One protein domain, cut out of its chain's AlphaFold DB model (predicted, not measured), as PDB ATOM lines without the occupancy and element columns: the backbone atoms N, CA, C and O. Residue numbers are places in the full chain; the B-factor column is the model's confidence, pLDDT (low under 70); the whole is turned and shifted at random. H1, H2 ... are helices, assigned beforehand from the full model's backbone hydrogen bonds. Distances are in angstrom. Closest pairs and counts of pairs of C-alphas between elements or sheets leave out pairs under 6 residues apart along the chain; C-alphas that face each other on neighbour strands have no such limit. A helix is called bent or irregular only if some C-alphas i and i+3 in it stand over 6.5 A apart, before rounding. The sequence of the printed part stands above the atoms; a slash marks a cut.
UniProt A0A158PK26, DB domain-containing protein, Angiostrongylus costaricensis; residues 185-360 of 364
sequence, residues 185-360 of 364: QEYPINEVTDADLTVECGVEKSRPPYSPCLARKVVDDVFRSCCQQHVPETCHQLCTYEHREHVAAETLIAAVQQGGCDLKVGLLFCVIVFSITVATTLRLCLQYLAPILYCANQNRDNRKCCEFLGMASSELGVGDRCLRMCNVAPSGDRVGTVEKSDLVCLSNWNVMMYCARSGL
ATOM      1  N   GLN A 185     -54.801  55.826  14.671       53.50
ATOM      2  CA  GLN A 185     -54.015  55.504  15.882       53.50
ATOM      3  C   GLN A 185     -52.772  54.647  15.609       53.50
ATOM      4  O   GLN A 185     -51.956  54.456  16.509       53.50
ATOM      5  N   GLU A 186     -52.636  54.106  14.398       52.84
ATOM      6  CA  GLU A 186     -51.519  53.250  14.011       52.84
ATOM      7  C   GLU A 186     -50.171  53.994  14.067       52.84
ATOM      8  O   GLU A 186     -49.133  53.358  14.244       52.84
ATOM      9  N   TYR A 187     -50.180  55.337  14.024       61.00
ATOM     10  CA  TYR A 187     -48.971  56.162  14.083       61.00
ATOM     11  C   TYR A 187     -49.090  57.307  15.106       61.00
ATOM     12  O   TYR A 187     -49.757  58.311  14.837       61.00
ATOM     13  N   PRO A 188     -48.418  57.217  16.272       63.75
ATOM     14  CA  PRO A 188     -48.441  58.272  17.281       63.75
ATOM     15  C   PRO A 188     -47.606  59.485  16.833       63.75
ATOM     16  O   PRO A 188     -46.444  59.645  17.201       63.75
ATOM     17  N   ILE A 189     -48.209  60.394  16.055       72.50
ATOM     18  CA  ILE A 189     -47.571  61.663  15.635       72.50
ATOM     19  C   ILE A 189     -47.162  62.559  16.818       72.50
ATOM     20  O   ILE A 189     -46.350  63.464  16.670       72.50
ATOM     21  N   ASN A 190     -47.714  62.305  18.004       67.06
ATOM     22  CA  ASN A 190     -47.424  62.998  19.256       67.06
ATOM     23  C   ASN A 190     -46.082  62.595  19.898       67.06
ATOM     24  O   ASN A 190     -45.647  63.277  20.826       67.06
ATOM     25  N   GLU A 191     -45.439  61.519  19.436       66.25
ATOM     26  CA  GLU A 191     -44.163  61.025  19.976       66.25
ATOM     27  C   GLU A 191     -42.955  61.404  19.095       66.25
ATOM     28  O   GLU A 191     -41.819  61.193  19.504       66.25
ATOM     29  N   VAL A 192     -43.175  62.020  17.925       75.50
ATOM     30  CA  VAL A 192     -42.099  62.357  16.974       75.50
ATOM     31  C   VAL A 192     -41.209  63.471  17.523       75.50
ATOM     32  O   VAL A 192     -41.687  64.551  17.878       75.50
ATOM     33  N   THR A 193     -39.903  63.245  17.555       79.06
ATOM     34  CA  THR A 193     -38.904  64.195  18.060       79.06
ATOM     35  C   THR A 193     -37.887  64.567  16.985       79.06
ATOM     36  O   THR A 193     -37.878  64.021  15.885       79.06
ATOM     37  N   ASP A 194     -36.988  65.499  17.305       81.62
ATOM     38  CA  ASP A 194     -35.872  65.847  16.418       81.62
ATOM     39  C   ASP A 194     -34.872  64.679  16.234       81.62
ATOM     40  O   ASP A 194     -34.013  64.744  15.360       81.62
ATOM     41  N   ALA A 195     -34.986  63.595  17.014       74.44
ATOM     42  CA  ALA A 195     -34.218  62.367  16.799       74.44
ATOM     43  C   ALA A 195     -34.723  61.547  15.595       74.44
ATOM     44  O   ALA A 195     -33.966  60.757  15.039       74.44
ATOM     45  N   ASP A 196     -35.969  61.768  15.163       76.31
ATOM     46  CA  ASP A 196     -36.607  61.052  14.049       76.31
ATOM     47  C   ASP A 196     -36.381  61.743  12.689       76.31
ATOM     48  O   ASP A 196     -36.995  61.396  11.672       76.31
ATOM     49  N   LEU A 197     -35.508  62.757  12.662       83.38
ATOM     50  CA  LEU A 197     -35.108  63.450  11.445       83.38
ATOM     51  C   LEU A 197     -34.249  62.510  10.595       83.38
ATOM     52  O   LEU A 197     -33.145  62.122  10.974       83.38
ATOM     53  N   THR A 198     -34.757  62.164   9.418       81.12
ATOM     54  CA  THR A 198     -34.057  61.310   8.454       81.12
ATOM     55  C   THR A 198     -33.847  62.047   7.139       81.12
ATOM     56  O   THR A 198     -34.498  63.050   6.857       81.12
ATOM     57  N   VAL A 199     -32.941  61.534   6.306       81.81
ATOM     58  CA  VAL A 199     -32.734  62.055   4.943       81.81
ATOM     59  C   VAL A 199     -33.978  61.821   4.070       81.81
ATOM     60  O   VAL A 199     -34.292  62.625   3.197       81.81
ATOM     61  N   GLU A 200     -34.724  60.746   4.338       85.62
ATOM     62  CA  GLU A 200     -35.968  60.385   3.651       85.62
ATOM     63  C   GLU A 200     -37.202  60.869   4.430       85.62
ATOM     64  O   GLU A 200     -38.083  60.088   4.785       85.62
ATOM     65  N   CYS A 201     -37.262  62.166   4.720       89.12
ATOM     66  CA  CYS A 201     -38.318  62.814   5.500       89.12
ATOM     67  C   CYS A 201     -39.479  63.357   4.636       89.12
ATOM     68  O   CYS A 201     -39.387  63.503   3.411       89.12
ATOM     69  N   GLY A 202     -40.597  63.690   5.286       88.25
ATOM     70  CA  GLY A 202     -41.744  64.370   4.679       88.25
ATOM     71  C   GLY A 202     -42.519  63.545   3.649       88.25
ATOM     72  O   GLY A 202     -43.293  64.117   2.878       88.25
ATOM     73  N   VAL A 203     -42.304  62.229   3.582       90.88
ATOM     74  CA  VAL A 203     -42.994  61.301   2.672       90.88
ATOM     75  C   VAL A 203     -43.683  60.192   3.457       90.88
ATOM     76  O   VAL A 203     -43.285  59.853   4.561       90.88
ATOM     77  N   GLU A 204     -44.682  59.551   2.859       89.69
ATOM     78  CA  GLU A 204     -45.372  58.406   3.472       89.69
ATOM     79  C   GLU A 204     -44.419  57.263   3.870       89.69
ATOM     80  O   GLU A 204     -44.625  56.599   4.878       89.69
ATOM     81  N   LYS A 205     -43.333  57.070   3.111       88.12
ATOM     82  CA  LYS A 205     -42.324  56.028   3.362       88.12
ATOM     83  C   LYS A 205     -41.363  56.343   4.513       88.12
ATOM     84  O   LYS A 205     -40.598  55.459   4.899       88.12
ATOM     85  N   SER A 206     -41.371  57.577   5.021       87.56
ATOM     86  CA  SER A 206     -40.537  57.986   6.149       87.56
ATOM     87  C   SER A 206     -40.826  57.106   7.367       87.56
ATOM     88  O   SER A 206     -41.896  56.507   7.487       87.56
ATOM     89  N   ARG A 207     -39.872  57.025   8.294       83.81
ATOM     90  CA  ARG A 207     -40.056  56.319   9.566       83.81
ATOM     91  C   ARG A 207     -39.837  57.304  10.714       83.81
ATOM     92  O   ARG A 207     -38.679  57.617  10.977       83.81
ATOM     93  N   PRO A 208     -40.908  57.795  11.368       84.81
ATOM     94  CA  PRO A 208     -42.336  57.541  11.097       84.81
ATOM     95  C   PRO A 208     -42.844  58.207   9.796       84.81
ATOM     96  O   PRO A 208     -42.183  59.118   9.290       84.81
ATOM     97  N   PRO A 209     -44.001  57.782   9.237       88.19
ATOM     98  CA  PRO A 209     -44.564  58.372   8.023       88.19
ATOM     99  C   PRO A 209     -44.697  59.889   8.129       88.19
ATOM    100  O   PRO A 209     -45.152  60.427   9.141       88.19
ATOM    101  N   TYR A 210     -44.292  60.581   7.067       90.44
ATOM    102  CA  TYR A 210     -44.232  62.037   7.007       90.44
ATOM    103  C   TYR A 210     -43.430  62.666   8.156       90.44
ATOM    104  O   TYR A 210     -43.792  63.741   8.629       90.44
ATOM    105  N   SER A 211     -42.346  62.030   8.617       89.69
ATOM    106  CA  SER A 211     -41.505  62.632   9.652       89.69
ATOM    107  C   SER A 211     -40.980  64.008   9.212       89.69
ATOM    108  O   SER A 211     -40.688  64.209   8.027       89.69
ATOM    109  N   PRO A 212     -40.882  64.991  10.126       90.00
ATOM    110  CA  PRO A 212     -40.286  66.287   9.830       90.00
ATOM    111  C   PRO A 212     -38.885  66.176   9.225       90.00
ATOM    112  O   PRO A 212     -38.124  65.273   9.554       90.00
ATOM    113  N   CYS A 213     -38.530  67.127   8.364       89.94
ATOM    114  CA  CYS A 213     -37.188  67.207   7.777       89.94
ATOM    115  C   CYS A 213     -36.237  68.120   8.549       89.94
ATOM    116  O   CYS A 213     -35.023  68.057   8.376       89.94
ATOM    117  N   LEU A 214     -36.792  69.004   9.374       90.31
ATOM    118  CA  LEU A 214     -36.062  70.078  10.027       90.31
ATOM    119  C   LEU A 214     -36.348  70.089  11.526       90.31
ATOM    120  O   LEU A 214     -37.470  69.811  11.972       90.31
ATOM    121  N   ALA A 215     -35.319  70.442  12.297       89.69
ATOM    122  CA  ALA A 215     -35.392  70.571  13.747       89.69
ATOM    123  C   ALA A 215     -36.423  71.626  14.156       89.69
ATOM    124  O   ALA A 215     -36.528  72.685  13.526       89.69
ATOM    125  N   ARG A 216     -37.166  71.344  15.231       88.88
ATOM    126  CA  ARG A 216     -38.327  72.145  15.643       88.88
ATOM    127  C   ARG A 216     -37.962  73.606  15.883       88.88
ATOM    128  O   ARG A 216     -38.653  74.499  15.413       88.88
ATOM    129  N   LYS A 217     -36.834  73.837  16.554       89.75
ATOM    130  CA  LYS A 217     -36.349  75.184  16.870       89.75
ATOM    131  C   LYS A 217     -36.209  76.058  15.617       89.75
ATOM    132  O   LYS A 217     -36.650  77.197  15.615       89.75
ATOM    133  N   VAL A 218     -35.642  75.504  14.544       90.38
ATOM    134  CA  VAL A 218     -35.376  76.255  13.308       90.38
ATOM    135  C   VAL A 218     -36.677  76.608  12.587       90.38
ATOM    136  O   VAL A 218     -36.844  77.729  12.117       90.38
ATOM    137  N   VAL A 219     -37.616  75.663  12.506       91.69
ATOM    138  CA  VAL A 219     -38.908  75.909  11.848       91.69
ATOM    139  C   VAL A 219     -39.803  76.843  12.665       91.69
ATOM    140  O   VAL A 219     -40.498  77.663  12.070       91.69
ATOM    141  N   ASP A 220     -39.747  76.787  13.999       92.00
ATOM    142  CA  ASP A 220     -40.485  77.697  14.884       92.00
ATOM    143  C   ASP A 220     -40.018  79.153  14.711       92.00
ATOM    144  O   ASP A 220     -40.854  80.055  14.643       92.00
ATOM    145  N   ASP A 221     -38.710  79.393  14.562       91.62
ATOM    146  CA  ASP A 221     -38.163  80.736  14.320       91.62
ATOM    147  C   ASP A 221     -38.661  81.323  12.984       91.62
ATOM    148  O   ASP A 221     -39.070  82.489  12.906       91.62
ATOM    149  N   VAL A 222     -38.695  80.502  11.929       91.88
ATOM    150  CA  VAL A 222     -39.202  80.902  10.604       91.88
ATOM    151  C   VAL A 222     -40.714  81.141  10.637       91.88
ATOM    152  O   VAL A 222     -41.201  82.141  10.100       91.88
ATOM    153  N   PHE A 223     -41.467  80.269  11.307       93.44
ATOM    154  CA  PHE A 223     -42.911  80.420  11.465       93.44
ATOM    155  C   PHE A 223     -43.258  81.700  12.232       93.44
ATOM    156  O   PHE A 223     -44.081  82.500  11.777       93.44
ATOM    157  N   ARG A 224     -42.568  81.953  13.347       92.25
ATOM    158  CA  ARG A 224     -42.741  83.171  14.142       92.25
ATOM    159  C   ARG A 224     -42.422  84.430  13.340       92.25
ATOM    160  O   ARG A 224     -43.189  85.387  13.413       92.25
ATOM    161  N   SER A 225     -41.359  84.414  12.538       93.75
ATOM    162  CA  SER A 225     -40.980  85.548  11.681       93.75
ATOM    163  C   SER A 225     -42.065  85.889  10.651       93.75
ATOM    164  O   SER A 225     -42.349  87.062  10.419       93.75
ATOM    165  N   CYS A 226     -42.725  84.880  10.069       92.75
ATOM    166  CA  CYS A 226     -43.874  85.097   9.181       92.75
ATOM    167  C   CYS A 226     -45.086  85.650   9.945       92.75
ATOM    168  O   CYS A 226     -45.721  86.613   9.514       92.75
ATOM    169  N   CYS A 227     -45.388  85.093  11.119       90.50
ATOM    170  CA  CYS A 227     -46.507  85.563  11.928       90.50
ATOM    171  C   CYS A 227     -46.364  87.015  12.381       90.50
ATOM    172  O   CYS A 227     -47.358  87.731  12.398       90.50
ATOM    173  N   GLN A 228     -45.152  87.481  12.682       92.38
ATOM    174  CA  GLN A 228     -44.907  88.886  13.027       92.38
ATOM    175  C   GLN A 228     -45.353  89.867  11.931       92.38
ATOM    176  O   GLN A 228     -45.669  91.012  12.236       92.38
ATOM    177  N   GLN A 229     -45.420  89.425  10.671       91.69
ATOM    178  CA  GLN A 229     -45.835  90.258   9.538       91.69
ATOM    179  C   GLN A 229     -47.351  90.229   9.287       91.69
ATOM    180  O   GLN A 229     -47.899  91.179   8.731       91.69
ATOM    181  N   HIS A 230     -48.034  89.147   9.670       86.25
ATOM    182  CA  HIS A 230     -49.421  88.886   9.262       86.25
ATOM    183  C   HIS A 230     -50.413  88.711  10.422       86.25
ATOM    184  O   HIS A 230     -51.620  88.628  10.187       86.25
ATOM    185  N   VAL A 231     -49.925  88.620  11.660       82.38
ATOM    186  CA  VAL A 231     -50.698  88.245  12.850       82.38
ATOM    187  C   VAL A 231     -50.333  89.184  14.012       82.38
ATOM    188  O   VAL A 231     -49.152  89.483  14.201       82.38
ATOM    189  N   PRO A 232     -51.302  89.649  14.824       79.25
ATOM    190  CA  PRO A 232     -51.020  90.472  16.000       79.25
ATOM    191  C   PRO A 232     -50.266  89.692  17.084       79.25
ATOM    192  O   PRO A 232     -50.432  88.475  17.220       79.25
ATOM    193  N   GLU A 233     -49.504  90.412  17.911       78.50
ATOM    194  CA  GLU A 233     -48.659  89.845  18.977       78.50
ATOM    195  C   GLU A 233     -49.419  88.919  19.936       78.50
ATOM    196  O   GLU A 233     -48.903  87.882  20.352       78.50
ATOM    197  N   THR A 234     -50.691  89.220  20.209       72.06
ATOM    198  CA  THR A 234     -51.560  88.420  21.087       72.06
ATOM    199  C   THR A 234     -51.765  86.980  20.604       72.06
ATOM    200  O   THR A 234     -52.003  86.085  21.416       72.06
ATOM    201  N   CYS A 235     -51.660  86.727  19.294       75.56
ATOM    202  CA  CYS A 235     -51.840  85.397  18.707       75.56
ATOM    203  C   CYS A 235     -50.503  84.743  18.295       75.56
ATOM    204  O   CYS A 235     -50.519  83.627  17.777       75.56
ATOM    205  N   HIS A 236     -49.339  85.363  18.554       82.81
ATOM    206  CA  HIS A 236     -48.023  84.793  18.196       82.81
ATOM    207  C   HIS A 236     -47.714  83.469  18.904       82.81
ATOM    208  O   HIS A 236     -46.912  82.681  18.412       82.81
ATOM    209  N   GLN A 237     -48.372  83.185  20.027       78.88
ATOM    210  CA  GLN A 237     -48.256  81.896  20.716       78.88
ATOM    211  C   GLN A 237     -48.752  80.704  19.879       78.88
ATOM    212  O   GLN A 237     -48.251  79.596  20.045       78.88
ATOM    213  N   LEU A 238     -49.665  80.933  18.925       79.25
ATOM    214  CA  LEU A 238     -50.124  79.909  17.975       79.25
ATOM    215  C   LEU A 238     -49.102  79.619  16.870       79.25
ATOM    216  O   LEU A 238     -49.249  78.640  16.141       79.25
ATOM    217  N   CYS A 239     -48.070  80.452  16.742       88.56
ATOM    218  CA  CYS A 239     -47.056  80.347  15.701       88.56
ATOM    219  C   CYS A 239     -45.891  79.461  16.138       88.56
ATOM    220  O   CYS A 239     -44.736  79.885  16.167       88.56
ATOM    221  N   THR A 240     -46.227  78.236  16.539       88.56
ATOM    222  CA  THR A 240     -45.277  77.178  16.889       88.56
ATOM    223  C   THR A 240     -45.758  75.849  16.309       88.56
ATOM    224  O   THR A 240     -46.958  75.564  16.287       88.56
ATOM    225  N   TYR A 241     -44.833  75.016  15.839       87.19
ATOM    226  CA  TYR A 241     -45.121  73.662  15.382       87.19
ATOM    227  C   TYR A 241     -45.196  72.715  16.578       87.19
ATOM    228  O   TYR A 241     -44.293  71.917  16.842       87.19
ATOM    229  N   GLU A 242     -46.292  72.820  17.324       82.56
ATOM    230  CA  GLU A 242     -46.641  71.861  18.363       82.56
ATOM    231  C   GLU A 242     -47.618  70.812  17.823       82.56
ATOM    232  O   GLU A 242     -48.758  71.100  17.463       82.56
ATOM    233  N   HIS A 243     -47.154  69.569  17.788       78.56
ATOM    234  CA  HIS A 243     -47.891  68.380  17.359       78.56
ATOM    235  C   HIS A 243     -48.271  67.472  18.536       78.56
ATOM    236  O   HIS A 243     -49.074  66.551  18.370       78.56
ATOM    237  N   ARG A 244     -47.763  67.728  19.751       77.19
ATOM    238  CA  ARG A 244     -48.256  67.046  20.951       77.19
ATOM    239  C   ARG A 244     -49.648  67.549  21.257       77.19
ATOM    240  O   ARG A 244     -49.845  68.697  21.627       77.19
ATOM    241  N   GLU A 245     -50.603  66.646  21.152       66.12
ATOM    242  CA  GLU A 245     -52.027  66.931  21.275       66.12
ATOM    243  C   GLU A 245     -52.404  67.724  22.541       66.12
ATOM    244  O   GLU A 245     -53.181  68.670  22.455       66.12
ATOM    245  N   HIS A 246     -51.824  67.387  23.700       64.25
ATOM    246  CA  HIS A 246     -52.079  68.105  24.953       64.25
ATOM    247  C   HIS A 246     -51.518  69.532  24.931       64.25
ATOM    248  O   HIS A 246     -52.238  70.468  25.257       64.25
ATOM    249  N   VAL A 247     -50.270  69.714  24.484       71.00
ATOM    250  CA  VAL A 247     -49.626  71.036  24.431       71.00
ATOM    251  C   VAL A 247     -50.267  71.907  23.353       71.00
ATOM    252  O   VAL A 247     -50.473  73.097  23.564       71.00
ATOM    253  N   ALA A 248     -50.629  71.327  22.209       66.19
ATOM    254  CA  ALA A 248     -51.332  72.010  21.131       66.19
ATOM    255  C   ALA A 248     -52.707  72.510  21.595       66.19
ATOM    256  O   ALA A 248     -53.058  73.665  21.352       66.19
ATOM    257  N   ALA A 249     -53.456  71.667  22.314       63.28
ATOM    258  CA  ALA A 249     -54.730  72.054  22.905       63.28
ATOM    259  C   ALA A 249     -54.552  73.151  23.966       63.28
ATOM    260  O   ALA A 249     -55.251  74.159  23.911       63.28
ATOM    261  N   GLU A 250     -53.592  73.007  24.885       63.94
ATOM    262  CA  GLU A 250     -53.284  74.032  25.893       63.94
ATOM    263  C   GLU A 250     -52.854  75.359  25.263       63.94
ATOM    264  O   GLU A 250     -53.305  76.412  25.699       63.94
ATOM    265  N   THR A 251     -52.046  75.327  24.201       65.00
ATOM    266  CA  THR A 251     -51.602  76.527  23.471       65.00
ATOM    267  C   THR A 251     -52.776  77.213  22.779       65.00
ATOM    268  O   THR A 251     -52.892  78.436  22.827       65.00
ATOM    269  N   LEU A 252     -53.686  76.440  22.177       62.75
ATOM    270  CA  LEU A 252     -54.912  76.973  21.591       62.75
ATOM    271  C   LEU A 252     -55.814  77.600  22.664       62.75
ATOM    272  O   LEU A 252     -56.351  78.684  22.458       62.75
ATOM    273  N   ILE A 253     -55.935  76.962  23.829       61.66
ATOM    274  CA  ILE A 253     -56.705  77.477  24.970       61.66
ATOM    275  C   ILE A 253     -56.067  78.757  25.528       61.66
ATOM    276  O   ILE A 253     -56.769  79.745  25.734       61.66
ATOM    277  N   ALA A 254     -54.749  78.777  25.726       62.38
ATOM    278  CA  ALA A 254     -54.012  79.948  26.192       62.38
ATOM    279  C   ALA A 254     -54.148  81.122  25.209       62.38
ATOM    280  O   ALA A 254     -54.425  82.244  25.632       62.38
ATOM    281  N   ALA A 255     -54.083  80.855  23.900       57.06
ATOM    282  CA  ALA A 255     -54.333  81.850  22.857       57.06
ATOM    283  C   ALA A 255     -55.729  82.463  22.917       57.06
ATOM    284  O   ALA A 255     -55.903  83.654  22.665       57.06
ATOM    285  N   VAL A 256     -56.719  81.661  23.291       54.06
ATOM    286  CA  VAL A 256     -58.097  82.118  23.476       54.06
ATOM    287  C   VAL A 256     -58.261  82.916  24.778       54.06
ATOM    288  O   VAL A 256     -59.100  83.815  24.839       54.06
ATOM    289  N   GLN A 257     -57.466  82.626  25.809       50.06
ATOM    290  CA  GLN A 257     -57.566  83.259  27.129       50.06
ATOM    291  C   GLN A 257     -56.751  84.555  27.269       50.06
ATOM    292  O   GLN A 257     -57.121  85.415  28.062       50.06
ATOM    293  N   GLN A 258     -55.665  84.735  26.511       50.16
ATOM    294  CA  GLN A 258     -54.705  85.834  26.709       50.16
ATOM    295  C   GLN A 258     -55.081  87.177  26.045       50.16
ATOM    296  O   GLN A 258     -54.250  88.078  25.935       50.16
ATOM    297  N   GLY A 259     -56.348  87.370  25.669       41.91
ATOM    298  CA  GLY A 259     -56.886  88.713  25.441       41.91
ATOM    299  C   GLY A 259     -56.973  89.455  26.778       41.91
ATOM    300  O   GLY A 259     -57.898  89.209  27.547       41.91
ATOM    301  N   GLY A 260     -55.982  90.305  27.067       39.50
ATOM    302  CA  GLY A 260     -55.771  90.964  28.359       39.50
ATOM    303  C   GLY A 260     -57.048  91.432  29.065       39.50
ATOM    304  O   GLY A 260     -57.762  92.304  28.580       39.50
ATOM    305  N   CYS A 261     -57.293  90.876  30.249       29.12
ATOM    306  CA  CYS A 261     -58.226  91.411  31.232       29.12
ATOM    307  C   CYS A 261     -57.450  91.654  32.526       29.12
ATOM    308  O   CYS A 261     -57.424  90.803  33.412       29.12
ATOM    309  N   ASP A 262     -56.819  92.820  32.636       29.55
ATOM    310  CA  ASP A 262     -56.592  93.409  33.951       29.55
ATOM    311  C   ASP A 262     -57.920  94.037  34.383       29.55
ATOM    312  O   ASP A 262     -58.249  95.155  33.994       29.55
ATOM    313  N   LEU A 263     -58.753  93.275  35.090       27.98
ATOM    314  CA  LEU A 263     -59.952  93.823  35.715       27.98
ATOM    315  C   LEU A 263     -60.170  93.158  37.077       27.98
ATOM    316  O   LEU A 263     -60.854  92.145  37.227       27.98
ATOM    317  N   LYS A 264     -59.612  93.790  38.114       31.28
ATOM    318  CA  LYS A 264     -60.254  93.808  39.432       31.28
ATOM    319  C   LYS A 264     -61.699  94.266  39.221       31.28
ATOM    320  O   LYS A 264     -61.888  95.383  38.759       31.28
ATOM    321  N   VAL A 265     -62.670  93.411  39.565       29.86
ATOM    322  CA  VAL A 265     -64.005  93.706  40.146       29.86
ATOM    323  C   VAL A 265     -65.017  92.612  39.752       29.86
ATOM    324  O   VAL A 265     -65.365  92.452  38.590       29.86
ATOM    325  N   GLY A 266     -65.562  91.926  40.766       25.86
ATOM    326  CA  GLY A 266     -66.934  91.395  40.754       25.86
ATOM    327  C   GLY A 266     -67.163  90.011  40.129       25.86
ATOM    328  O   GLY A 266     -67.444  89.881  38.941       25.86
ATOM    329  N   LEU A 267     -67.200  88.982  40.983       30.80
ATOM    330  CA  LEU A 267     -67.389  87.554  40.674       30.80
ATOM    331  C   LEU A 267     -68.636  87.203  39.819       30.80
ATOM    332  O   LEU A 267     -68.659  86.158  39.179       30.80
ATOM    333  N   LEU A 268     -69.653  88.073  39.757       30.56
ATOM    334  CA  LEU A 268     -70.883  87.852  38.978       30.56
ATOM    335  C   LEU A 268     -70.840  88.479  37.569       30.56
ATOM    336  O   LEU A 268     -71.494  87.989  36.651       30.56
ATOM    337  N   PHE A 269     -70.018  89.516  37.366       28.61
ATOM    338  CA  PHE A 269     -69.727  90.078  36.039       28.61
ATOM    339  C   PHE A 269     -68.794  89.153  35.245       28.61
ATOM    340  O   PHE A 269     -68.868  89.093  34.020       28.61
ATOM    341  N   CYS A 270     -67.974  88.376  35.957       33.66
ATOM    342  CA  CYS A 270     -66.996  87.475  35.376       33.66
ATOM    343  C   CYS A 270     -67.649  86.386  34.516       33.66
ATOM    344  O   CYS A 270     -67.229  86.217  33.400       33.66
ATOM    345  N   VAL A 271     -68.735  85.707  34.894       35.25
ATOM    346  CA  VAL A 271     -69.261  84.598  34.054       35.25
ATOM    347  C   VAL A 271     -69.821  85.075  32.699       35.25
ATOM    348  O   VAL A 271     -69.615  84.432  31.666       35.25
ATOM    349  N   ILE A 272     -70.488  86.232  32.681       36.03
ATOM    350  CA  ILE A 272     -71.093  86.805  31.468       36.03
ATOM    351  C   ILE A 272     -70.033  87.518  30.620       36.03
ATOM    352  O   ILE A 272     -69.982  87.306  29.411       36.03
ATOM    353  N   VAL A 273     -69.137  88.299  31.236       37.84
ATOM    354  CA  VAL A 273     -68.021  88.941  30.526       37.84
ATOM    355  C   VAL A 273     -66.973  87.919  30.111       37.84
ATOM    356  O   VAL A 273     -66.469  88.031  29.019       37.84
ATOM    357  N   PHE A 274     -66.698  86.862  30.864       37.19
ATOM    358  CA  PHE A 274     -65.778  85.793  30.459       37.19
ATOM    359  C   PHE A 274     -66.366  84.998  29.294       37.19
ATOM    360  O   PHE A 274     -65.654  84.746  28.337       37.19
ATOM    361  N   SER A 275     -67.673  84.716  29.273       42.53
ATOM    362  CA  SER A 275     -68.313  84.091  28.102       42.53
ATOM    363  C   SER A 275     -68.294  84.997  26.861       42.53
ATOM    364  O   SER A 275     -68.065  84.515  25.753       42.53
ATOM    365  N   ILE A 276     -68.498  86.309  27.026       41.09
ATOM    366  CA  ILE A 276     -68.475  87.286  25.923       41.09
ATOM    367  C   ILE A 276     -67.035  87.582  25.467       41.09
ATOM    368  O   ILE A 276     -66.775  87.543  24.271       41.09
ATOM    369  N   THR A 277     -66.099  87.798  26.390       40.16
ATOM    370  CA  THR A 277     -64.671  88.060  26.157       40.16
ATOM    371  C   THR A 277     -63.978  86.843  25.556       40.16
ATOM    372  O   THR A 277     -63.283  86.988  24.557       40.16
ATOM    373  N   VAL A 278     -64.221  85.631  26.066       43.84
ATOM    374  CA  VAL A 278     -63.726  84.385  25.451       43.84
ATOM    375  C   VAL A 278     -64.315  84.211  24.053       43.84
ATOM    376  O   VAL A 278     -63.576  83.875  23.134       43.84
ATOM    377  N   ALA A 279     -65.602  84.511  23.832       41.31
ATOM    378  CA  ALA A 279     -66.194  84.449  22.494       41.31
ATOM    379  C   ALA A 279     -65.620  85.506  21.529       41.31
ATOM    380  O   ALA A 279     -65.427  85.216  20.346       41.31
ATOM    381  N   THR A 280     -65.309  86.719  22.000       40.66
ATOM    382  CA  THR A 280     -64.685  87.766  21.173       40.66
ATOM    383  C   THR A 280     -63.203  87.509  20.907       40.66
ATOM    384  O   THR A 280     -62.753  87.760  19.792       40.66
ATOM    385  N   THR A 281     -62.454  86.951  21.862       43.88
ATOM    386  CA  THR A 281     -61.032  86.598  21.689       43.88
ATOM    387  C   THR A 281     -60.868  85.335  20.840       43.88
ATOM    388  O   THR A 281     -60.010  85.297  19.958       43.88
ATOM    389  N   LEU A 282     -61.765  84.350  20.995       43.69
ATOM    390  CA  LEU A 282     -61.887  83.202  20.089       43.69
ATOM    391  C   LEU A 282     -62.144  83.678  18.655       43.69
ATOM    392  O   LEU A 282     -61.508  83.201  17.720       43.69
ATOM    393  N   ARG A 283     -63.013  84.677  18.475       50.03
ATOM    394  CA  ARG A 283     -63.253  85.295  17.166       50.03
ATOM    395  C   ARG A 283     -62.018  86.022  16.623       50.03
ATOM    396  O   ARG A 283     -61.799  85.979  15.416       50.03
ATOM    397  N   LEU A 284     -61.214  86.645  17.490       52.19
ATOM    398  CA  LEU A 284     -60.019  87.396  17.104       52.19
ATOM    399  C   LEU A 284     -58.923  86.479  16.546       52.19
ATOM    400  O   LEU A 284     -58.522  86.670  15.404       52.19
ATOM    401  N   CYS A 285     -58.469  85.447  17.269       59.44
ATOM    402  CA  CYS A 285     -57.420  84.568  16.726       59.44
ATOM    403  C   CYS A 285     -57.937  83.643  15.604       59.44
ATOM    404  O   CYS A 285     -57.175  83.334  14.689       59.44
ATOM    405  N   LEU A 286     -59.230  83.276  15.580       63.38
ATOM    406  CA  LEU A 286     -59.819  82.570  14.428       63.38
ATOM    407  C   LEU A 286     -59.849  83.428  13.156       63.38
ATOM    408  O   LEU A 286     -59.757  82.883  12.058       63.38
ATOM    409  N   GLN A 287     -59.929  84.757  13.277       63.56
ATOM    410  CA  GLN A 287     -59.801  85.661  12.130       63.56
ATOM    411  C   GLN A 287     -58.397  85.597  11.508       63.56
ATOM    412  O   GLN A 287     -58.256  85.730  10.294       63.56
ATOM    413  N   TYR A 288     -57.371  85.327  12.321       75.56
ATOM    414  CA  TYR A 288     -55.987  85.152  11.869       75.56
ATOM    415  C   TYR A 288     -55.624  83.698  11.563       75.56
ATOM    416  O   TYR A 288     -54.486  83.426  11.195       75.56
ATOM    417  N   LEU A 289     -56.575  82.763  11.640       77.75
ATOM    418  CA  LEU A 289     -56.318  81.350  11.376       77.75
ATOM    419  C   LEU A 289     -55.743  81.120   9.975       77.75
ATOM    420  O   LEU A 289     -54.791  80.364   9.815       77.75
ATOM    421  N   ALA A 290     -56.302  81.780   8.960       80.44
ATOM    422  CA  ALA A 290     -55.817  81.645   7.593       80.44
ATOM    423  C   ALA A 290     -54.391  82.196   7.417       80.44
ATOM    424  O   ALA A 290     -53.558  81.455   6.902       80.44
ATOM    425  N   PRO A 291     -54.056  83.413   7.887       82.94
ATOM    426  CA  PRO A 291     -52.669  83.876   7.964       82.94
ATOM    427  C   PRO A 291     -51.723  82.948   8.740       82.94
ATOM    428  O   PRO A 291     -50.613  82.689   8.281       82.94
ATOM    429  N   ILE A 292     -52.155  82.408   9.884       85.69
ATOM    430  CA  ILE A 292     -51.351  81.482  10.698       85.69
ATOM    431  C   ILE A 292     -51.072  80.200   9.911       85.69
ATOM    432  O   ILE A 292     -49.923  79.785   9.801       85.69
ATOM    433  N   LEU A 293     -52.100  79.587   9.317       87.62
ATOM    434  CA  LEU A 293     -51.939  78.385   8.500       87.62
ATOM    435  C   LEU A 293     -51.144  78.661   7.221       87.62
ATOM    436  O   LEU A 293     -50.377  77.803   6.797       87.62
ATOM    437  N   TYR A 294     -51.280  79.843   6.623       88.69
ATOM    438  CA  TYR A 294     -50.453  80.268   5.494       88.69
ATOM    439  C   TYR A 294     -48.969  80.279   5.878       88.69
ATOM    440  O   TYR A 294     -48.152  79.638   5.212       88.69
ATOM    441  N   CYS A 295     -48.638  80.920   7.002       90.25
ATOM    442  CA  CYS A 295     -47.286  80.934   7.546       90.25
ATOM    443  C   CYS A 295     -46.791  79.531   7.928       90.25
ATOM    444  O   CYS A 295     -45.637  79.203   7.669       90.25
ATOM    445  N   ALA A 296     -47.655  78.685   8.494       91.56
ATOM    446  CA  ALA A 296     -47.299  77.321   8.868       91.56
ATOM    447  C   ALA A 296     -46.995  76.448   7.640       91.56
ATOM    448  O   ALA A 296     -46.049  75.663   7.651       91.56
ATOM    449  N   ASN A 297     -47.784  76.565   6.572       90.25
ATOM    450  CA  ASN A 297     -47.607  75.742   5.378       90.25
ATOM    451  C   ASN A 297     -46.488  76.258   4.465       90.25
ATOM    452  O   ASN A 297     -46.044  75.508   3.600       90.25
ATOM    453  N   GLN A 298     -46.036  77.512   4.618       88.12
ATOM    454  CA  GLN A 298     -44.993  78.127   3.780       88.12
ATOM    455  C   GLN A 298     -45.243  77.911   2.276       88.12
ATOM    456  O   GLN A 298     -44.344  77.551   1.514       88.12
ATOM    457  N   ASN A 299     -46.502  78.080   1.849       86.00
ATOM    458  CA  ASN A 299     -46.946  77.874   0.466       86.00
ATOM    459  C   ASN A 299     -46.733  76.439  -0.081       86.00
ATOM    460  O   ASN A 299     -46.587  76.246  -1.291       86.00
ATOM    461  N   ARG A 300     -46.683  75.426   0.792       87.88
ATOM    462  CA  ARG A 300     -46.612  74.004   0.421       87.88
ATOM    463  C   ARG A 300     -47.999  73.357   0.471       87.88
ATOM    464  O   ARG A 300     -48.820  73.697   1.317       87.88
ATOM    465  N   ASP A 301     -48.230  72.400  -0.426       90.31
ATOM    466  CA  ASP A 301     -49.425  71.550  -0.417       90.31
ATOM    467  C   ASP A 301     -49.153  70.292   0.417       90.31
ATOM    468  O   ASP A 301     -48.419  69.395  -0.009       90.31
ATOM    469  N   ASN A 302     -49.756  70.229   1.603       92.12
ATOM    470  CA  ASN A 302     -49.601  69.129   2.553       92.12
ATOM    471  C   ASN A 302     -50.835  68.211   2.599       92.12
ATOM    472  O   ASN A 302     -50.971  67.403   3.524       92.12
ATOM    473  N   ARG A 303     -51.733  68.283   1.602       92.19
ATOM    474  CA  ARG A 303     -52.985  67.502   1.591       92.19
ATOM    475  C   ARG A 303     -52.762  66.004   1.692       92.19
ATOM    476  O   ARG A 303     -53.460  65.371   2.466       92.19
ATOM    477  N   LYS A 304     -51.755  65.455   1.008       92.56
ATOM    478  CA  LYS A 304     -51.446  64.013   1.065       92.56
ATOM    479  C   LYS A 304     -51.087  63.535   2.473       92.56
ATOM    480  O   LYS A 304     -51.498  62.453   2.871       92.56
ATOM    481  N   CYS A 305     -50.351  64.349   3.232       92.75
ATOM    482  CA  CYS A 305     -50.043  64.044   4.628       92.75
ATOM    483  C   CYS A 305     -51.317  64.062   5.479       92.75
ATOM    484  O   CYS A 305     -51.582  63.125   6.226       92.75
ATOM    485  N   CYS A 306     -52.139  65.101   5.325       92.00
ATOM    486  CA  CYS A 306     -53.384  65.226   6.076       92.00
ATOM    487  C   CYS A 306     -54.396  64.131   5.730       92.00
ATOM    488  O   CYS A 306     -55.050  63.606   6.625       92.00
ATOM    489  N   GLU A 307     -54.513  63.765   4.457       92.06
ATOM    490  CA  GLU A 307     -55.352  62.669   3.977       92.06
ATOM    491  C   GLU A 307     -54.887  61.329   4.553       92.06
ATOM    492  O   GLU A 307     -55.702  60.604   5.117       92.06
ATOM    493  N   PHE A 308     -53.577  61.050   4.520       90.75
ATOM    494  CA  PHE A 308     -52.988  59.841   5.106       90.75
ATOM    495  C   PHE A 308     -53.237  59.733   6.615       90.75
ATOM    496  O   PHE A 308     -53.555  58.663   7.134       90.75
ATOM    497  N   LEU A 309     -53.128  60.855   7.329       88.12
ATOM    498  CA  LEU A 309     -53.437  60.922   8.755       88.12
ATOM    499  C   LEU A 309     -54.945  60.980   9.030       88.12
ATOM    500  O   LEU A 309     -55.337  61.012  10.186       88.12
ATOM    501  N   GLY A 310     -55.782  60.933   7.991       86.88
ATOM    502  CA  GLY A 310     -57.222  60.718   8.058       86.88
ATOM    503  C   GLY A 310     -58.071  61.988   8.139       86.88
ATOM    504  O   GLY A 310     -59.260  61.891   8.430       86.88
ATOM    505  N   MET A 311     -57.521  63.180   7.885       86.00
ATOM    506  CA  MET A 311     -58.280  64.446   7.917       86.00
ATOM    507  C   MET A 311     -59.442  64.467   6.909       86.00
ATOM    508  O   MET A 311     -60.353  65.273   7.055       86.00
ATOM    509  N   ALA A 312     -59.413  63.588   5.903       87.12
ATOM    510  CA  ALA A 312     -60.490  63.362   4.938       87.12
ATOM    511  C   ALA A 312     -61.447  62.220   5.339       87.12
ATOM    512  O   ALA A 312     -62.305  61.811   4.560       87.12
ATOM    513  N   SER A 313     -61.302  61.657   6.541       82.44
ATOM    514  CA  SER A 313     -62.115  60.525   6.974       82.44
ATOM    515  C   SER A 313     -63.588  60.920   7.054       82.44
ATOM    516  O   SER A 313     -63.970  61.923   7.670       82.44
ATOM    517  N   SER A 314     -64.440  60.076   6.470       78.25
ATOM    518  CA  SER A 314     -65.898  60.207   6.537       78.25
ATOM    519  C   SER A 314     -66.417  60.190   7.979       78.25
ATOM    520  O   SER A 314     -67.496  60.713   8.258       78.25
ATOM    521  N   GLU A 315     -65.627  59.660   8.913       71.38
ATOM    522  CA  GLU A 315     -65.941  59.611  10.334       71.38
ATOM    523  C   GLU A 315     -65.969  60.977  11.023       71.38
ATOM    524  O   GLU A 315     -66.666  61.119  12.027       71.38
ATOM    525  N   LEU A 316     -65.265  61.984  10.489       70.31
ATOM    526  CA  LEU A 316     -65.322  63.351  11.016       70.31
ATOM    527  C   LEU A 316     -66.635  64.058  10.625       70.31
ATOM    528  O   LEU A 316     -66.918  65.148  11.118       70.31
ATOM    529  N   GLY A 317     -67.436  63.480   9.720       71.12
ATOM    530  CA  GLY A 317     -68.701  64.067   9.261       71.12
ATOM    531  C   GLY A 317     -68.544  65.317   8.385       71.12
ATOM    532  O   GLY A 317     -69.533  65.977   8.078       71.12
ATOM    533  N   VAL A 318     -67.311  65.647   7.981       77.62
ATOM    534  CA  VAL A 318     -66.976  66.815   7.145       77.62
ATOM    535  C   VAL A 318     -66.277  66.444   5.830       77.62
ATOM    536  O   VAL A 318     -66.062  67.325   4.997       77.62
ATOM    537  N   GLY A 319     -65.969  65.157   5.618       81.44
ATOM    538  CA  GLY A 319     -65.296  64.641   4.419       81.44
ATOM    539  C   GLY A 319     -63.960  65.338   4.154       81.44
ATOM    540  O   GLY A 319     -63.239  65.695   5.081       81.44
ATOM    541  N   ASP A 320     -63.675  65.622   2.885       87.69
ATOM    542  CA  ASP A 320     -62.410  66.223   2.434       87.69
ATOM    543  C   ASP A 320     -62.252  67.700   2.829       87.69
ATOM    544  O   ASP A 320     -61.227  68.327   2.555       87.69
ATOM    545  N   ARG A 321     -63.258  68.292   3.486       86.06
ATOM    546  CA  ARG A 321     -63.269  69.718   3.822       86.06
ATOM    547  C   ARG A 321     -62.060  70.131   4.655       86.06
ATOM    548  O   ARG A 321     -61.539  71.225   4.446       86.06
ATOM    549  N   CYS A 322     -61.587  69.279   5.563       86.38
ATOM    550  CA  CYS A 322     -60.433  69.612   6.396       86.38
ATOM    551  C   CYS A 322     -59.116  69.697   5.616       86.38
ATOM    552  O   CYS A 322     -58.197  70.383   6.063       86.38
ATOM    553  N   LEU A 323     -59.025  69.083   4.430       90.44
ATOM    554  CA  LEU A 323     -57.825  69.144   3.592       90.44
ATOM    555  C   LEU A 323     -57.497  70.573   3.141       90.44
ATOM    556  O   LEU A 323     -56.326  70.889   2.927       90.44
ATOM    557  N   ARG A 324     -58.495  71.465   3.085       87.81
ATOM    558  CA  ARG A 324     -58.298  72.884   2.744       87.81
ATOM    559  C   ARG A 324     -57.378  73.618   3.728       87.81
ATOM    560  O   ARG A 324     -56.712  74.576   3.357       87.81
ATOM    561  N   MET A 325     -57.306  73.155   4.979       86.00
ATOM    562  CA  MET A 325     -56.419  73.719   6.008       86.00
ATOM    563  C   MET A 325     -54.965  73.240   5.880       86.00
ATOM    564  O   MET A 325     -54.071  73.801   6.510       86.00
ATOM    565  N   CYS A 326     -54.723  72.237   5.034       90.50
ATOM    566  CA  CYS A 326     -53.401  71.686   4.745       90.50
ATOM    567  C   CYS A 326     -52.813  72.195   3.421       90.50
ATOM    568  O   CYS A 326     -51.729  71.774   3.025       90.50
ATOM    569  N   ASN A 327     -53.523  73.080   2.718       89.06
ATOM    570  CA  ASN A 327     -53.076  73.714   1.478       89.06
ATOM    571  C   ASN A 327     -53.468  75.197   1.472       89.06
ATOM    572  O   ASN A 327     -54.221  75.666   0.616       89.06
ATOM    573  N   VAL A 328     -52.977  75.932   2.472       80.81
ATOM    574  CA  VAL A 328     -53.230  77.369   2.605       80.81
ATOM    575  C   VAL A 328     -52.094  78.131   1.920       80.81
ATOM    576  O   VAL A 328     -51.014  78.315   2.476       80.81
ATOM    577  N   ALA A 329     -52.341  78.543   0.679       68.75
ATOM    578  CA  ALA A 329     -51.399  79.199  -0.225       68.75
ATOM    579  C   ALA A 329     -52.141  80.251  -1.079       68.75
ATOM    580  O   ALA A 329     -53.331  80.069  -1.333       68.75
ATOM    581  N   PRO A 330     -51.493  81.319  -1.596       62.25
ATOM    582  CA  PRO A 330     -52.062  82.189  -2.626       62.25
ATOM    583  C   PRO A 330     -52.620  81.432  -3.838       62.25
ATOM    584  O   PRO A 330     -53.606  81.870  -4.422       62.25
ATOM    585  N   SER A 331     -52.006  80.297  -4.186       57.88
ATOM    586  CA  SER A 331     -52.463  79.358  -5.221       57.88
ATOM    587  C   SER A 331     -53.331  78.206  -4.691       57.88
ATOM    588  O   SER A 331     -53.757  77.364  -5.477       57.88
ATOM    589  N   GLY A 332     -53.526  78.118  -3.373       60.22
ATOM    590  CA  GLY A 332     -54.269  77.066  -2.681       60.22
ATOM    591  C   GLY A 332     -55.648  77.527  -2.207       60.22
ATOM    592  O   GLY A 332     -56.210  78.504  -2.709       60.22
ATOM    593  N   ASP A 333     -56.202  76.819  -1.224       63.94
ATOM    594  CA  ASP A 333     -57.548  77.087  -0.730       63.94
ATOM    595  C   ASP A 333     -57.558  78.303   0.204       63.94
ATOM    596  O   ASP A 333     -56.812  78.399   1.182       63.94
ATOM    597  N   ARG A 334     -58.447  79.258  -0.078       63.28
ATOM    598  CA  ARG A 334     -58.654  80.419   0.790       63.28
ATOM    599  C   ARG A 334     -59.597  80.051   1.932       63.28
ATOM    600  O   ARG A 334     -60.810  79.981   1.745       63.28
ATOM    601  N   VAL A 335     -59.062  79.920   3.144       65.81
ATOM    602  CA  VAL A 335     -59.865  79.862   4.379       65.81
ATOM    603  C   VAL A 335     -60.299  81.287   4.759       65.81
ATOM    604  O   VAL A 335     -59.898  81.837   5.773       65.81
ATOM    605  N   GLY A 336     -61.072  81.951   3.893       58.66
ATOM    606  CA  GLY A 336     -61.482  83.350   4.108       58.66
ATOM    607  C   GLY A 336     -62.408  83.538   5.314       58.66
ATOM    608  O   GLY A 336     -62.432  84.604   5.922       58.66
ATOM    609  N   THR A 337     -63.143  82.487   5.679       60.56
ATOM    610  CA  THR A 337     -64.060  82.444   6.820       60.56
ATOM    611  C   THR A 337     -64.085  81.037   7.415       60.56
ATOM    612  O   THR A 337     -64.151  80.047   6.678       60.56
ATOM    613  N   VAL A 338     -64.044  80.958   8.746       63.56
ATOM    614  CA  VAL A 338     -64.176  79.710   9.515       63.56
ATOM    615  C   VAL A 338     -65.659  79.452   9.778       63.56
ATOM    616  O   VAL A 338     -66.325  80.265  10.418       63.56
ATOM    617  N   GLU A 339     -66.184  78.334   9.284       62.00
ATOM    618  CA  GLU A 339     -67.557  77.882   9.542       62.00
ATOM    619  C   GLU A 339     -67.597  76.814  10.649       62.00
ATOM    620  O   GLU A 339     -66.575  76.290  11.083       62.00
ATOM    621  N   LYS A 340     -68.798  76.433  11.103       57.97
ATOM    622  CA  LYS A 340     -68.977  75.431  12.172       57.97
ATOM    623  C   LYS A 340     -68.310  74.084  11.866       57.97
ATOM    624  O   LYS A 340     -67.761  73.450  12.758       57.97
ATOM    625  N   SER A 341     -68.346  73.663  10.609       64.88
ATOM    626  CA  SER A 341     -67.699  72.444  10.114       64.88
ATOM    627  C   SER A 341     -66.170  72.533  10.127       64.88
ATOM    628  O   SER A 341     -65.506  71.516  10.278       64.88
ATOM    629  N   ASP A 342     -65.600  73.736  10.044       68.19
ATOM    630  CA  ASP A 342     -64.152  73.941  10.118       68.19
ATOM    631  C   ASP A 342     -63.624  73.772  11.554       68.19
ATOM    632  O   ASP A 342     -62.477  73.383  11.749       68.19
ATOM    633  N   LEU A 343     -64.468  73.979  12.574       66.38
ATOM    634  CA  LEU A 343     -64.098  73.745  13.976       66.38
ATOM    635  C   LEU A 343     -63.795  72.270  14.261       66.38
ATOM    636  O   LEU A 343     -62.921  71.965  15.070       66.38
ATOM    637  N   VAL A 344     -64.476  71.354  13.565       73.06
ATOM    638  CA  VAL A 344     -64.196  69.912  13.660       73.06
ATOM    639  C   VAL A 344     -62.769  69.627  13.180       73.06
ATOM    640  O   VAL A 344     -62.041  68.866  13.813       73.06
ATOM    641  N   CYS A 345     -62.322  70.319  12.130       77.25
ATOM    642  CA  CYS A 345     -60.952  70.220  11.629       77.25
ATOM    643  C   CYS A 345     -59.934  70.793  12.626       77.25
ATOM    644  O   CYS A 345     -58.876  70.202  12.831       77.25
ATOM    645  N   LEU A 346     -60.272  71.898  13.305       74.56
ATOM    646  CA  LEU A 346     -59.412  72.526  14.317       74.56
ATOM    647  C   LEU A 346     -59.162  71.656  15.546       74.56
ATOM    648  O   LEU A 346     -58.111  71.787  16.169       74.56
ATOM    649  N   SER A 347     -60.072  70.735  15.876       70.38
ATOM    650  CA  SER A 347     -59.827  69.768  16.958       70.38
ATOM    651  C   SER A 347     -58.616  68.856  16.687       70.38
ATOM    652  O   SER A 347     -58.053  68.293  17.626       70.38
ATOM    653  N   ASN A 348     -58.167  68.800  15.425       76.38
ATOM    654  CA  ASN A 348     -57.013  68.051  14.933       76.38
ATOM    655  C   ASN A 348     -55.856  68.980  14.522       76.38
ATOM    656  O   ASN A 348     -55.136  68.735  13.551       76.38
ATOM    657  N   TRP A 349     -55.678  70.078  15.266       81.06
ATOM    658  CA  TRP A 349     -54.595  71.050  15.072       81.06
ATOM    659  C   TRP A 349     -53.206  70.414  15.028       81.06
ATOM    660  O   TRP A 349     -52.368  70.795  14.213       81.06
ATOM    661  N   ASN A 350     -52.990  69.397  15.859       83.25
ATOM    662  CA  ASN A 350     -51.764  68.611  15.884       83.25
ATOM    663  C   ASN A 350     -51.427  67.980  14.524       83.25
ATOM    664  O   ASN A 350     -50.274  68.044  14.110       83.25
ATOM    665  N   VAL A 351     -52.413  67.407  13.824       87.44
ATOM    666  CA  VAL A 351     -52.221  66.783  12.503       87.44
ATOM    667  C   VAL A 351     -51.843  67.840  11.470       87.44
ATOM    668  O   VAL A 351     -50.886  67.660  10.718       87.44
ATOM    669  N   MET A 352     -52.549  68.973  11.471       88.25
ATOM    670  CA  MET A 352     -52.264  70.078  10.553       88.25
ATOM    671  C   MET A 352     -50.854  70.628  10.766       88.25
ATOM    672  O   MET A 352     -50.115  70.787   9.798       88.25
ATOM    673  N   MET A 353     -50.448  70.850  12.019       90.00
ATOM    674  CA  MET A 353     -49.108  71.348  12.334       90.00
ATOM    675  C   MET A 353     -48.008  70.326  12.066       90.00
ATOM    676  O   MET A 353     -46.944  70.695  11.573       90.00
ATOM    677  N   TYR A 354     -48.266  69.041  12.315       91.19
ATOM    678  CA  TYR A 354     -47.348  67.967  11.948       91.19
ATOM    679  C   TYR A 354     -47.101  67.934  10.436       91.19
ATOM    680  O   TYR A 354     -45.952  67.954   9.994       91.19
ATOM    681  N   CYS A 355     -48.173  67.954   9.642       92.38
ATOM    682  CA  CYS A 355     -48.083  67.938   8.185       92.38
ATOM    683  C   CYS A 355     -47.481  69.218   7.604       92.38
ATOM    684  O   CYS A 355     -46.701  69.160   6.657       92.38
ATOM    685  N   ALA A 356     -47.794  70.373   8.186       92.50
ATOM    686  CA  ALA A 356     -47.182  71.633   7.795       92.50
ATOM    687  C   ALA A 356     -45.661  71.591   8.004       92.50
ATOM    688  O   ALA A 356     -44.901  71.938   7.101       92.50
ATOM    689  N   ARG A 357     -45.210  71.071   9.155       91.69
ATOM    690  CA  ARG A 357     -43.788  70.892   9.460       91.69
ATOM    691  C   ARG A 357     -43.117  69.853   8.558       91.69
ATOM    692  O   ARG A 357     -41.974  70.054   8.152       91.69
ATOM    693  N   SER A 358     -43.793  68.752   8.239       90.88
ATOM    694  CA  SER A 358     -43.239  67.696   7.381       90.88
ATOM    695  C   SER A 358     -43.048  68.131   5.927       90.88
ATOM    696  O   SER A 358     -42.132  67.654   5.253       90.88
ATOM    697  N   GLY A 359     -43.845  69.097   5.460       90.19
ATOM    698  CA  GLY A 359     -43.683  69.736   4.154       90.19
ATOM    699  C   GLY A 359     -42.431  70.611   4.018       90.19
ATOM    700  O   GLY A 359     -41.997  70.898   2.897       90.19
ATOM    701  N   LEU A 360     -41.810  71.021   5.128       89.69
ATOM    702  CA  LEU A 360     -40.629  71.888   5.132       89.69
ATOM    703  C   LEU A 360     -39.348  71.082   4.905       89.69
ATOM    704  O   LEU A 360     -38.593  70.819   5.835       89.69
TER     705      LEU A 360
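This is residues 185 to 360 of the 364 residues of the protein "DB domain-containing protein" of Angiostrongylus costaricensis (UniProt A0A158PK26). Picture a compact body of short, mostly crossed helices gathered round H9 and H5, with one arm sticking out: residues 262 to 273, the end of a link and the first residues of the kinked helix H4. H1 and H2 lie to one side of H5, while H6, H7 and H8 lie to the other side; H3 packs on the start of H9, and the opening residues 185 to 215, with no named element, wind far from the arm's tip. The printed part has 176 residues with nine named helices, H1 to H9 in chain order, and no named strand; its class is all helix. The whole is compact, with a radius of gyration of the C-alphas of 16.9 A, yet elongated, spanning 57 by 35 by 32 A.

Start at Gln 185, C-alpha (-54.015, 55.504, 15.882), and go on to H1, residues 216 to 230, 21.1 A long, which begins at Arg 216, C-alpha (-38.327, 72.145, 15.643). H2 is residues 233 to 238 and H3 residues 245 to 257, 18.2 A. H4, residues 267 to 287, is the longest at 29.6 A, with a kink of 34 degrees near residue 274. Then come H5, residues 289 to 297, H6, 303 to 308, H7, 319 to 326, and H8, 340 to 346. H9, residues 349 to 358, ends at (-43.239, 67.696, 7.381). H2 and H7 are irregular: C-alphas 234 and 237 are 7.3 A apart, C-alphas 319 and 322 7.2 A.

Look first at the hairpin of H1 and H2, which only just touch, closest at the C-alphas of Cys 227 and His 236, 6.5 A. H2 and H3 form a second hairpin, a shallow tilt of 16 degrees, closest at Cys 235 and Ala 255, 6.0 A between C-alphas. H3 touches H4 with residues 255 to 257 alone; the C-alphas of Val 256 and Leu 282 are closest, 5.2 A. H1 touches H5 at Cys 226 and Cys 295, their closest C-alphas, 5.6 A. H9 touches H3, H5, H6 and H7; with H5 the closest C-alphas are Asn 297 and Ala 356, 4.8 A. H7 and H8 only just touch, at the C-alphas of Cys 322 and Cys 345, 5.3 A. H4 and H9 are apart. Every O i to N i+4 pair is within hydrogen-bond range in H3, H5, H6 and H9; H1 has 10 of 11, H4 15 of 17, H2 0 of 2 beside 2 of 3 O i to N i+3 pairs, H7 0 of 4 beside 4 of 5, and H8 1 of 3 beside 4 of 4.

The farthest C-alphas are Val 199 and Gly 266, 57.6 A apart. The printed part has no cut, and the link from H7 to H8 is long. Mean pLDDT of the printed part is 73.3; residues 248 to 287 and 329 to 343 are among those under 70.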